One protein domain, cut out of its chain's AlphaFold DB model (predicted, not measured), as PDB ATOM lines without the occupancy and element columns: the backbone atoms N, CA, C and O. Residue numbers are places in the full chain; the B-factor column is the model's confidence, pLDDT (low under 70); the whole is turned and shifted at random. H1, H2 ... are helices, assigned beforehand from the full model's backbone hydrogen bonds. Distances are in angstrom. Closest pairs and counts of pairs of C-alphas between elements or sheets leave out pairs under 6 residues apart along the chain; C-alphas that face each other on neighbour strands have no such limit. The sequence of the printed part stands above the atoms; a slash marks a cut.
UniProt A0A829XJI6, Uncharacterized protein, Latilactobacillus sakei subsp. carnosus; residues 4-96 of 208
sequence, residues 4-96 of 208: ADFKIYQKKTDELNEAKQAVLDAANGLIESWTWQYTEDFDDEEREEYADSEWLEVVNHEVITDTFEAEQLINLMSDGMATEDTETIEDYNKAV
ATOM      1  N   ALA A   4       2.599  33.381  13.438       64.00
ATOM      2  CA  ALA A   4       3.816  33.491  14.250       64.00
ATOM      3  C   ALA A   4       4.301  32.106  14.704       64.00
ATOM      4  O   ALA A   4       5.443  31.751  14.436       64.00
ATOM      5  N   ASP A   5       3.395  31.298  15.252       69.00
ATOM      6  CA  ASP A   5       3.615  29.893  15.614       69.00
ATOM      7  C   ASP A   5       4.181  29.082  14.443       69.00
ATOM      8  O   ASP A   5       5.175  28.378  14.582       69.00
ATOM      9  N   PHE A   6       3.593  29.250  13.252       72.06
ATOM     10  CA  PHE A   6       4.060  28.596  12.033       72.06
ATOM     11  C   PHE A   6       5.497  28.994  11.672       72.06
ATOM     12  O   PHE A   6       6.273  28.152  11.238       72.06
ATOM     13  N   LYS A   7       5.881  30.262  11.874       73.25
ATOM     14  CA  LYS A   7       7.259  30.717  11.632       73.25
ATOM     15  C   LYS A   7       8.246  30.134  12.639       73.25
ATOM     16  O   LYS A   7       9.361  29.821  12.240       73.25
ATOM     17  N   ILE A   8       7.856  30.000  13.907       75.75
ATOM     18  CA  ILE A   8       8.700  29.382  14.943       75.75
ATOM     19  C   ILE A   8       8.897  27.898  14.625       75.75
ATOM     20  O   ILE A   8      10.031  27.429  14.573       75.75
ATOM     21  N   TYR A   9       7.810  27.189  14.314       81.38
ATOM     22  CA  TYR A   9       7.856  25.790  13.899       81.38
ATOM     23  C   TYR A   9       8.714  25.589  12.642       81.38
ATOM     24  O   TYR A   9       9.560  24.698  12.597       81.38
ATOM     25  N   GLN A  10       8.549  26.452  11.633       80.94
ATOM     26  CA  GLN A  10       9.349  26.397  10.412       80.94
ATOM     27  C   GLN A  10      10.831  26.674  10.692       80.94
ATOM     28  O   GLN A  10      11.670  25.927  10.208       80.94
ATOM     29  N   LYS A  11      11.155  27.664  11.536       82.38
ATOM     30  CA  LYS A  11      12.539  27.924  11.961       82.38
ATOM     31  C   LYS A  11      13.158  26.688  12.619       82.38
ATOM     32  O   LYS A  11      14.261  26.310  12.256       82.38
ATOM     33  N   LYS A  12      12.443  26.030  13.541       82.38
ATOM     34  CA  LYS A  12      12.918  24.790  14.176       82.38
ATOM     35  C   LYS A  12      13.059  23.630  13.192       82.38
ATOM     36  O   LYS A  12      13.987  22.841  13.311       82.38
ATOM     37  N   THR A  13      12.176  23.549  12.200       87.00
ATOM     38  CA  THR A  13      12.288  22.567  11.112       87.00
ATOM     39  C   THR A  13      13.541  22.814  10.268       87.00
ATOM     40  O   THR A  13      14.227  21.863   9.900       87.00
ATOM     41  N   ASP A  14      13.848  24.074   9.962       87.12
ATOM     42  CA  ASP A  14      15.050  24.452   9.216       87.12
ATOM     43  C   ASP A  14      16.318  24.135  10.032       87.12
ATOM     44  O   ASP A  14      17.203  23.467   9.509       87.12
ATOM     45  N   GLU A  15      16.352  24.487  11.325       85.38
ATOM     46  CA  GLU A  15      17.442  24.130  12.256       85.38
ATOM     47  C   GLU A  15      17.670  22.606  12.320       85.38
ATOM     48  O   GLU A  15      18.806  22.143  12.246       85.38
ATOM     49  N   LEU A  16      16.597  21.805  12.380       89.50
ATOM     50  CA  LEU A  16      16.688  20.341  12.336       89.50
ATOM     51  C   LEU A  16      17.276  19.838  11.009       89.50
ATOM     52  O   LEU A  16      18.091  18.917  11.000       89.50
ATOM     53  N   ASN A  17      16.860  20.416   9.880       90.44
ATOM     54  CA  ASN A  17      17.382  20.026   8.570       90.44
ATOM     55  C   ASN A  17      18.865  20.394   8.413       90.44
ATOM     56  O   ASN A  17      19.614  19.625   7.813       90.44
ATOM     57  N   GLU A  18      19.287  21.537   8.957       91.38
ATOM     58  CA  GLU A  18      20.692  21.952   9.001       91.38
ATOM     59  C   GLU A  18      21.522  20.998   9.870       91.38
ATOM     60  O   GLU A  18      22.536  20.484   9.398       91.38
ATOM     61  N   ALA A  19      21.056  20.671  11.081       90.81
ATOM     62  CA  ALA A  19      21.730  19.718  11.966       90.81
ATOM     63  C   ALA A  19      21.818  18.315  11.342       90.81
ATOM     64  O   ALA A  19      22.867  17.673  11.370       90.81
ATOM     65  N   LYS A  20      20.741  17.866  10.687       93.06
ATOM     66  CA  LYS A  20      20.731  16.622   9.909       93.06
ATOM     67  C   LYS A  20      21.816  16.624   8.835       93.06
ATOM     68  O   LYS A  20      22.517  15.628   8.674       93.06
ATOM     69  N   GLN A  21      21.922  17.709   8.070       94.38
ATOM     70  CA  GLN A  21      22.920  17.797   7.012       94.38
ATOM     71  C   GLN A  21      24.338  17.809   7.590       94.38
ATOM     72  O   GLN A  21      25.199  17.134   7.039       94.38
ATOM     73  N   ALA A  22      24.560  18.477   8.723       92.94
ATOM     74  CA  ALA A  22      25.855  18.495   9.397       92.94
ATOM     75  C   ALA A  22      26.318  17.090   9.825       92.94
ATOM     76  O   ALA A  22      27.465  16.734   9.572       92.94
ATOM     77  N   VAL A  23      25.428  16.256  10.384       94.19
ATOM     78  CA  VAL A  23      25.750  14.853  10.728       94.19
ATOM     79  C   VAL A  23      26.141  14.047   9.483       94.19
ATOM     80  O   VAL A  23      27.121  13.301   9.499       94.19
ATOM     81  N   LEU A  24      25.395  14.204   8.384       94.81
ATOM     82  CA  LEU A  24      25.705  13.522   7.123       94.81
ATOM     83  C   LEU A  24      27.037  14.000   6.531       94.81
ATOM     84  O   LEU A  24      27.816  13.185   6.037       94.81
ATOM     85  N   ASP A  25      27.302  15.303   6.572       94.81
ATOM     86  CA  ASP A  25      28.533  15.896   6.051       94.81
ATOM     87  C   ASP A  25      29.749  15.459   6.879       94.81
ATOM     88  O   ASP A  25      30.775  15.107   6.297       94.81
ATOM     89  N   ALA A  26      29.623  15.390   8.209       93.12
ATOM     90  CA  ALA A  26      30.662  14.880   9.105       93.12
ATOM     91  C   ALA A  26      31.019  13.420   8.783       93.12
ATOM     92  O   ALA A  26      32.178  13.102   8.511       93.12
ATOM     93  N   ALA A  27      30.019  12.534   8.705       92.94
ATOM     94  CA  ALA A  27      30.244  11.126   8.373       92.94
ATOM     95  C   ALA A  27      30.883  10.944   6.984       92.94
ATOM     96  O   ALA A  27      31.839  10.184   6.826       92.94
ATOM     97  N   ASN A  28      30.402  11.675   5.974       93.75
ATOM     98  CA  ASN A  28      30.973  11.612   4.628       93.75
ATOM     99  C   ASN A  28      32.388  12.210   4.556       93.75
ATOM    100  O   ASN A  28      33.229  11.691   3.820       93.75
ATOM    101  N   GLY A  29      32.679  13.247   5.346       91.25
ATOM    102  CA  GLY A  29      34.024  13.802   5.492       91.25
ATOM    103  C   GLY A  29      35.001  12.815   6.135       91.25
ATOM    104  O   GLY A  29      36.147  12.713   5.693       91.25
ATOM    105  N   LEU A  30      34.548  12.032   7.121       90.25
ATOM    106  CA  LEU A  30      35.335  10.950   7.720       90.25
ATOM    107  C   LEU A  30      35.635   9.840   6.706       90.25
ATOM    108  O   LEU A  30      36.787   9.417   6.604       90.25
ATOM    109  N   ILE A  31      34.641   9.423   5.911       91.06
ATOM    110  CA  ILE A  31      34.839   8.458   4.815       91.06
ATOM    111  C   ILE A  31      35.883   8.979   3.820       91.06
ATOM    112  O   ILE A  31      36.819   8.252   3.479       91.06
ATOM    113  N   GLU A  32      35.757  10.231   3.365       90.88
ATOM    114  CA  GLU A  32      36.691  10.832   2.404       90.88
ATOM    115  C   GLU A  32      38.113  10.912   2.977       90.88
ATOM    116  O   GLU A  32      39.069  10.469   2.335       90.88
ATOM    117  N   SER A  33      38.247  11.422   4.205       88.50
ATOM    118  CA  SER A  33      39.526  11.556   4.908       88.50
ATOM    119  C   SER A  33      40.214  10.204   5.092       88.50
ATOM    120  O   SER A  33      41.391  10.052   4.760       88.50
ATOM    121  N   TRP A  34      39.477   9.197   5.563       87.56
ATOM    122  CA  TRP A  34      40.025   7.870   5.821       87.56
ATOM    123  C   TRP A  34      40.367   7.121   4.531       87.56
ATOM    124  O   TRP A  34      41.426   6.499   4.431       87.56
ATOM    125  N   THR A  35      39.531   7.252   3.497       88.56
ATOM    126  CA  THR A  35      39.828   6.715   2.162       88.56
ATOM    127  C   THR A  35      41.113   7.318   1.609       88.56
ATOM    128  O   THR A  35      41.964   6.591   1.092       88.56
ATOM    129  N   TRP A  36      41.286   8.637   1.734       88.69
ATOM    130  CA  TRP A  36      42.507   9.311   1.301       88.69
ATOM    131  C   TRP A  36      43.731   8.838   2.093       88.69
ATOM    132  O   TRP A  36      44.730   8.475   1.479       88.69
ATOM    133  N   GLN A  37      43.652   8.756   3.427       87.12
ATOM    134  CA  GLN A  37      44.760   8.257   4.256       87.12
ATOM    135  C   GLN A  37      45.159   6.831   3.864       87.12
ATOM    136  O   GLN A  37      46.325   6.573   3.570       87.12
ATOM    137  N   TYR A  38      44.185   5.925   3.751       86.19
ATOM    138  CA  TYR A  38      44.435   4.533   3.386       86.19
ATOM    139  C   TYR A  38      45.069   4.390   1.992       86.19
ATOM    140  O   TYR A  38      45.957   3.559   1.774       86.19
ATOM    141  N   THR A  39      44.620   5.188   1.018       87.19
ATOM    142  CA  THR A  39      45.055   5.062  -0.384       87.19
ATOM    143  C   THR A  39      46.331   5.832  -0.711       87.19
ATOM    144  O   THR A  39      47.121   5.346  -1.520       87.19
ATOM    145  N   GLU A  40      46.569   6.981  -0.081       88.88
ATOM    146  CA  GLU A  40      47.641   7.908  -0.467       88.88
ATOM    147  C   GLU A  40      48.722   8.102   0.611       88.88
ATOM    148  O   GLU A  40      49.866   8.376   0.244       88.88
ATOM    149  N   ASP A  41      48.398   7.960   1.902       89.62
ATOM    150  CA  ASP A  41      49.338   8.234   3.006       89.62
ATOM    151  C   ASP A  41      49.944   6.950   3.590       89.62
ATOM    152  O   ASP A  41      51.150   6.893   3.824       89.62
ATOM    153  N   PHE A  42      49.132   5.899   3.751       88.88
ATOM    154  CA  PHE A  42      49.575   4.648   4.363       88.88
ATOM    155  C   PHE A  42      50.562   3.887   3.477       88.88
ATOM    156  O   PHE A  42      50.352   3.717   2.266       88.88
ATOM    157  N   ASP A  43      51.611   3.363   4.103       91.06
ATOM    158  CA  ASP A  43      52.516   2.414   3.469       91.06
ATOM    159  C   ASP A  43      51.965   0.972   3.468       91.06
ATOM    160  O   ASP A  43      50.839   0.692   3.887       91.06
ATOM    161  N   ASP A  44      52.731   0.036   2.901       88.38
ATOM    162  CA  ASP A  44      52.293  -1.357   2.766       88.38
ATOM    163  C   ASP A  44      52.172  -2.076   4.126       88.38
ATOM    164  O   ASP A  44      51.332  -2.967   4.250       88.38
ATOM    165  N   GLU A  45      52.975  -1.705   5.130       88.56
ATOM    166  CA  GLU A  45      52.938  -2.305   6.473       88.56
ATOM    167  C   GLU A  45      51.715  -1.792   7.247       88.56
ATOM    168  O   GLU A  45      50.968  -2.588   7.818       88.56
ATOM    169  N   GLU A  46      51.439  -0.488   7.165       87.06
ATOM    170  CA  GLU A  46      50.242   0.133   7.748       87.06
ATOM    171  C   GLU A  46      48.959  -0.433   7.123       87.06
ATOM    172  O   GLU A  46      48.029  -0.830   7.828       87.06
ATOM    173  N   ARG A  47      48.896  -0.570   5.793       85.88
ATOM    174  CA  ARG A  47      47.725  -1.185   5.139       85.88
ATOM    175  C   ARG A  47      47.507  -2.637   5.548       85.88
ATOM    176  O   ARG A  47      46.353  -3.060   5.618       85.88
ATOM    177  N   GLU A  48      48.577  -3.397   5.779       85.75
ATOM    178  CA  GLU A  48      48.492  -4.792   6.222       85.75
ATOM    179  C   GLU A  48      47.975  -4.889   7.669       85.75
ATOM    180  O   GLU A  48      47.192  -5.791   7.970       85.75
ATOM    181  N   GLU A  49      48.312  -3.926   8.535       84.06
ATOM    182  CA  GLU A  49      47.780  -3.830   9.905       84.06
ATOM    183  C   GLU A  49      46.265  -3.562   9.933       84.06
ATOM    184  O   GLU A  49      45.538  -4.173  10.720       84.06
ATOM    185  N   TYR A  50      45.767  -2.703   9.038       80.31
ATOM    186  CA  TYR A  50      44.347  -2.335   8.982       80.31
ATOM    187  C   TYR A  50      43.487  -3.231   8.073       80.31
ATOM    188  O   TYR A  50      42.266  -3.055   8.035       80.31
ATOM    189  N   ALA A  51      44.077  -4.206   7.373       76.81
ATOM    190  CA  ALA A  51      43.402  -5.017   6.352       76.81
ATOM    191  C   ALA A  51      42.190  -5.832   6.856       76.81
ATOM    192  O   ALA A  51      41.279  -6.103   6.079       76.81
ATOM    193  N   ASP A  52      42.167  -6.198   8.139       72.25
ATOM    194  CA  ASP A  52      41.073  -6.955   8.772       72.25
ATOM    195  C   ASP A  52      40.326  -6.127   9.842       72.25
ATOM    196  O   ASP A  52      39.593  -6.674  10.669       72.25
ATOM    197  N   SER A  53      40.540  -4.809   9.871       80.44
ATOM    198  CA  SER A  53      39.925  -3.920  10.860       80.44
ATOM    199  C   SER A  53      38.541  -3.428  10.427       80.44
ATOM    200  O   SER A  53      38.283  -3.253   9.235       80.44
ATOM    201  N   GLU A  54      37.677  -3.119  11.399       75.75
ATOM    202  CA  GLU A  54      36.379  -2.453  11.160       75.75
ATOM    203  C   GLU A  54      36.561  -1.103  10.432       75.75
ATOM    204  O   GLU A  54      35.690  -0.647   9.699       75.75
ATOM    205  N   TRP A  55      37.757  -0.513  10.516       73.94
ATOM    206  CA  TRP A  55      38.147   0.691   9.784       73.94
ATOM    207  C   TRP A  55      38.266   0.498   8.268       73.94
ATOM    208  O   TRP A  55      38.122   1.464   7.521       73.94
ATOM    209  N   LEU A  56      38.517  -0.718   7.769       79.50
ATOM    210  CA  LEU A  56      38.539  -0.965   6.322       79.50
ATOM    211  C   LEU A  56      37.124  -0.922   5.720       79.50
ATOM    212  O   LEU A  56      36.958  -0.623   4.534       79.50
ATOM    213  N   GLU A  57      36.094  -1.188   6.527       78.94
ATOM    214  CA  GLU A  57      34.699  -1.074   6.091       78.94
ATOM    215  C   GLU A  57      34.344   0.385   5.759       78.94
ATOM    216  O   GLU A  57      33.655   0.631   4.770       78.94
ATOM    217  N   VAL A  58      34.924   1.351   6.483       80.81
ATOM    218  CA  VAL A  58      34.765   2.798   6.241       80.81
ATOM    219  C   VAL A  58      35.310   3.219   4.871       80.81
ATOM    220  O   VAL A  58      34.667   3.988   4.164       80.81
ATOM    221  N   VAL A  59      36.462   2.683   4.448       78.44
ATOM    222  CA  VAL A  59      37.075   2.994   3.134       78.44
ATOM    223  C   VAL A  59      36.194   2.538   1.967       78.44
ATOM    224  O   VAL A  59      36.214   3.121   0.885       78.44
ATOM    225  N   ASN A  60      35.425   1.469   2.171       79.56
ATOM    226  CA  ASN A  60      34.541   0.911   1.149       79.56
ATOM    227  C   ASN A  60      33.114   1.468   1.229       79.56
ATOM    228  O   ASN A  60      32.242   1.014   0.484       79.56
ATOM    229  N   HIS A  61      32.873   2.417   2.130       81.31
ATOM    230  CA  HIS A  61      31.553   2.965   2.357       81.31
ATOM    231  C   HIS A  61      31.168   3.937   1.235       81.31
ATOM    232  O   HIS A  61      31.932   4.826   0.860       81.31
ATOM    233  N   GLU A  62      29.968   3.772   0.678       85.25
ATOM    234  CA  GLU A  62      29.394   4.777  -0.222       85.25
ATOM    235  C   GLU A  62      28.921   6.000   0.579       85.25
ATOM    236  O   GLU A  62      28.819   5.953   1.807       85.25
ATOM    237  N   VAL A  63      28.605   7.095  -0.128       88.56
ATOM    238  CA  VAL A  63      28.060   8.319   0.476       88.56
ATOM    239  C   VAL A  63      26.846   7.981   1.342       88.56
ATOM    240  O   VAL A  63      25.829   7.493   0.838       88.56
ATOM    241  N   ILE A  64      26.940   8.291   2.632       90.69
ATOM    242  CA  ILE A  64      25.872   8.081   3.602       90.69
ATOM    243  C   ILE A  64      24.814   9.169   3.423       90.69
ATOM    244  O   ILE A  64      25.115  10.360   3.334       90.69
ATOM    245  N   THR A  65      23.552   8.744   3.378       91.75
ATOM    246  CA  THR A  65      22.382   9.638   3.271       91.75
ATOM    247  C   THR A  65      21.381   9.454   4.409       91.75
ATOM    248  O   THR A  65      20.413  10.213   4.517       91.75
ATOM    249  N   ASP A  66      21.618   8.459   5.262       93.06
ATOM    250  CA  ASP A  66      20.821   8.143   6.434       93.06
ATOM    251  C   ASP A  66      21.557   8.578   7.708       93.06
ATOM    252  O   ASP A  66      22.746   8.318   7.879       93.06
ATOM    253  N   THR A  67      20.856   9.268   8.604       91.56
ATOM    254  CA  THR A  67      21.465   9.820   9.823       91.56
ATOM    255  C   THR A  67      21.839   8.738  10.827       91.56
ATOM    256  O   THR A  67      22.847   8.878  11.503       91.56
ATOM    257  N   PHE A  68      21.087   7.636  10.903       91.50
ATOM    258  CA  PHE A  68      21.388   6.553  11.841       91.50
ATOM    259  C   PHE A  68      22.655   5.786  11.432       91.50
ATOM    260  O   PHE A  68      23.437   5.359  12.283       91.50
ATOM    261  N   GLU A  69      22.876   5.621  10.130       91.88
ATOM    262  CA  GLU A  69      24.134   5.098   9.588       91.88
ATOM    263  C   GLU A  69      25.303   6.071   9.824       91.88
ATOM    264  O   GLU A  69      26.363   5.655  10.292       91.88
ATOM    265  N   ALA A  70      25.093   7.374   9.598       92.00
ATOM    266  CA  ALA A  70      26.101   8.408   9.846       92.00
ATOM    267  C   ALA A  70      26.535   8.462  11.321       92.00
ATOM    268  O   ALA A  70      27.730   8.490  11.613       92.00
ATOM    269  N   GLU A  71      25.580   8.408  12.253       91.31
ATOM    270  CA  GLU A  71      25.845   8.378  13.693       91.31
ATOM    271  C   GLU A  71      26.674   7.157  14.105       91.31
ATOM    272  O   GLU A  71      27.594   7.274  14.913       91.31
ATOM    273  N   GLN A  72      26.381   5.974  13.555       89.50
ATOM    274  CA  GLN A  72      27.165   4.768  13.837       89.50
ATOM    275  C   GLN A  72      28.606   4.900  13.351       89.50
ATOM    276  O   GLN A  72      29.522   4.535  14.086       89.50
ATOM    277  N   LEU A  73      28.810   5.442  12.148       89.69
ATOM    278  CA  LEU A  73      30.145   5.634  11.591       89.69
ATOM    279  C   LEU A  73      30.952   6.660  12.392       89.69
ATOM    280  O   LEU A  73      32.102   6.397  12.732       89.69
ATOM    281  N   ILE A  74      30.352   7.796  12.750       89.25
ATOM    282  CA  ILE A  74      31.002   8.802  13.601       89.25
ATOM    283  C   ILE A  74      31.373   8.199  14.961       89.25
ATOM    284  O   ILE A  74      32.490   8.396  15.429       89.25
ATOM    285  N   ASN A  75      30.478   7.424  15.581       87.62
ATOM    286  CA  ASN A  75      30.749   6.775  16.867       87.62
ATOM    287  C   ASN A  75      31.831   5.691  16.782       87.62
ATOM    288  O   ASN A  75      32.600   5.522  17.728       87.62
ATOM    289  N   LEU A  76      31.896   4.963  15.662       86.81
ATOM    290  CA  LEU A  76      32.990   4.041  15.376       86.81
ATOM    291  C   LEU A  76      34.307   4.824  15.326       86.81
ATOM    292  O   LEU A  76      35.201   4.529  16.108       86.81
ATOM    293  N   MET A  77      34.376   5.870  14.489       84.19
ATOM    294  CA  MET A  77      35.543   6.752  14.280       84.19
ATOM    295  C   MET A  77      35.991   7.515  15.521       84.19
ATOM    296  O   MET A  77      37.182   7.795  15.663       84.19
ATOM    297  N   SER A  78      35.080   7.811  16.439       83.06
ATOM    298  CA  SER A  78      35.415   8.470  17.695       83.06
ATOM    299  C   SER A  78      35.892   7.504  18.785       83.06
ATOM    300  O   SER A  78      36.378   7.972  19.814       83.06
ATOM    301  N   ASP A  79      35.769   6.182  18.594       76.12
ATOM    302  CA  ASP A  79      36.065   5.142  19.599       76.12
ATOM    303  C   ASP A  79      35.417   5.449  20.971       76.12
ATOM    304  O   ASP A  79      35.982   5.227  22.045       76.12
ATOM    305  N   GLY A  80      34.223   6.055  20.945       61.47
ATOM    306  CA  GLY A  80      33.488   6.472  22.144       61.47
ATOM    307  C   GLY A  80      34.054   7.696  22.881       61.47
ATOM    308  O   GLY A  80      33.647   7.957  24.018       61.47
ATOM    309  N   MET A  81      34.976   8.447  22.276       60.91
ATOM    310  CA  MET A  81      35.460   9.732  22.791       60.91
ATOM    311  C   MET A  81      34.595  10.896  22.294       60.91
ATOM    312  O   MET A  81      34.111  10.895  21.165       60.91
ATOM    313  N   ALA A  82      34.457  11.936  23.120       67.94
ATOM    314  CA  ALA A  82      33.846  13.189  22.686       67.94
ATOM    315  C   ALA A  82      34.757  13.909  21.669       67.94
ATOM    316  O   ALA A  82      35.923  14.197  21.954       67.94
ATOM    317  N   THR A  83      34.207  14.187  20.493       77.88
ATOM    318  CA  THR A  83      34.782  14.890  19.337       77.88
ATOM    319  C   THR A  83      33.781  15.925  18.798       77.88
ATOM    320  O   THR A  83      32.597  15.875  19.132       77.88
ATOM    321  N   GLU A  84      34.231  16.837  17.934       78.56
ATOM    322  CA  GLU A  84      33.356  17.811  17.248       78.56
ATOM    323  C   GLU A  84      32.220  17.113  16.466       78.56
ATOM    324  O   GLU A  84      31.065  17.545  16.490       78.56
ATOM    325  N   ASP A  85      32.505  15.957  15.862       84.50
ATOM    326  CA  ASP A  85      31.507  15.171  15.132       84.50
ATOM    327  C   ASP A  85      30.468  14.533  16.075       84.50
ATOM    328  O   ASP A  85      29.284  14.466  15.745       84.50
ATOM    329  N   THR A  86      30.863  14.115  17.287       80.94
ATOM    330  CA  THR A  86      29.894  13.629  18.290       80.94
ATOM    331  C   THR A  86      29.045  14.757  18.883       80.94
ATOM    332  O   THR A  86      27.873  14.527  19.164       80.94
ATOM    333  N   GLU A  87      29.578  15.980  19.018       84.88
ATOM    334  CA  GLU A  87      28.775  17.158  19.404       84.88
ATOM    335  C   GLU A  87      27.712  17.465  18.334       84.88
ATOM    336  O   GLU A  87      26.558  17.745  18.659       84.88
ATOM    337  N   THR A  88      28.056  17.288  17.055       86.56
ATOM    338  CA  THR A  88      27.113  17.432  15.933       86.56
ATOM    339  C   THR A  88      25.941  16.439  16.030       86.56
ATOM    340  O   THR A  88      24.794  16.798  15.746       86.56
ATOM    341  N   ILE A  89      26.192  15.205  16.490       87.50
ATOM    342  CA  ILE A  89      25.138  14.210  16.770       87.50
ATOM    343  C   ILE A  89      24.252  14.651  17.937       87.50
ATOM    344  O   ILE A  89      23.029  14.507  17.876       87.50
ATOM    345  N   GLU A  90      24.847  15.167  19.014       86.62
ATOM    346  CA  GLU A  90      24.084  15.652  20.166       86.62
ATOM    347  C   GLU A  90      23.143  16.794  19.776       86.62
ATOM    348  O   GLU A  90      21.978  16.791  20.176       86.62
ATOM    349  N   ASP A  91      23.612  17.741  18.971       83.81
ATOM    350  CA  ASP A  91      22.802  18.871  18.518       83.81
ATOM    351  C   ASP A  91      21.675  18.441  17.573       83.81
ATOM    352  O   ASP A  91      20.542  18.916  17.710       83.81
ATOM    353  N   TYR A  92      21.933  17.478  16.684       90.06
ATOM    354  CA  TYR A  92      20.883  16.846  15.884       90.06
ATOM    355  C   TYR A  92      19.825  16.168  16.764       90.06
ATOM    356  O   TYR A  92      18.633  16.429  16.590       90.06
ATOM    357  N   ASN A  93      20.232  15.363  17.749       87.56
ATOM    358  CA  ASN A  93      19.296  14.669  18.639       87.56
ATOM    359  C   ASN A  93      18.468  15.643  19.490       87.56
ATOM    360  O   ASN A  93      17.250  15.486  19.587       87.56
ATOM    361  N   LYS A  94      19.079  16.715  20.015       86.62
ATOM    362  CA  LYS A  94      18.338  17.794  20.697       86.62
ATOM    363  C   LYS A  94      17.283  18.417  19.778       86.62
ATOM    364  O   LYS A  94      16.166  18.682  20.218       86.62
ATOM    365  N   ALA A  95      17.616  18.658  18.508       84.25
ATOM    366  CA  ALA A  95      16.673  19.217  17.542       84.25
ATOM    367  C   ALA A  95      15.533  18.240  17.193       84.25
ATOM    368  O   ALA A  95      14.389  18.676  17.029       84.25
ATOM    369  N   VAL A  96      15.826  16.935  17.107       88.38
ATOM    370  CA  VAL A  96      14.828  15.871  16.894       88.38
ATOM    371  C   VAL A  96      13.827  15.821  18.044       88.38
ATOM    372  O   VAL A  96      12.624  15.759  17.788       88.38
TER     373      VAL A  96
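Overview. This is residues 4 to 96 of the 208 residues of an uncharacterized protein of Latilactobacillus sakei subsp. carnosus (UniProt A0A829XJI6). One long helix, H1, makes the long axis; the hairpin of H4 and H5 packs along its middle, and short H3 and H2 lie toward its last residues. Residues 4 to 11 of H1 stick out free. The printed part has 93 residues, 75 of them in five named helices, H1 to H5 in order along the chain, with no named strand, and its class is all helix; it is loose, with a radius of gyration of the C-alphas of 16.2 A, a rod of 61 by 22 by 17 A.

Along the chain. H1, residues 4 to 41, runs 53.3 A from C-alpha 4 at (3.816, 33.491, 14.250). H2 is residues 44 to 50, H3 54 to 59, H4 67 to 77, and H5 84 to 96, ending at (14.828, 15.871, 16.894).

Arrangement. H1, the hub, forms a bundle, a group of helices, with H4 and H5. H5 touches H1 residues 12 to 27 at a shallow tilt of 28 degrees, opposite ways; the closest C-alphas, Ala 19 and Tyr 92, are 4.9 A apart. H3 touches H1 about perpendicular, 82 degrees. O i to N i+4 pairs are all within hydrogen-bond range except in H3, 0 of 2, with 3 of 3 i+3 pairs.

Size, cuts and confidence. The printed part has no cut; residues 4 to 5 and 80 to 82 have pLDDT under 70.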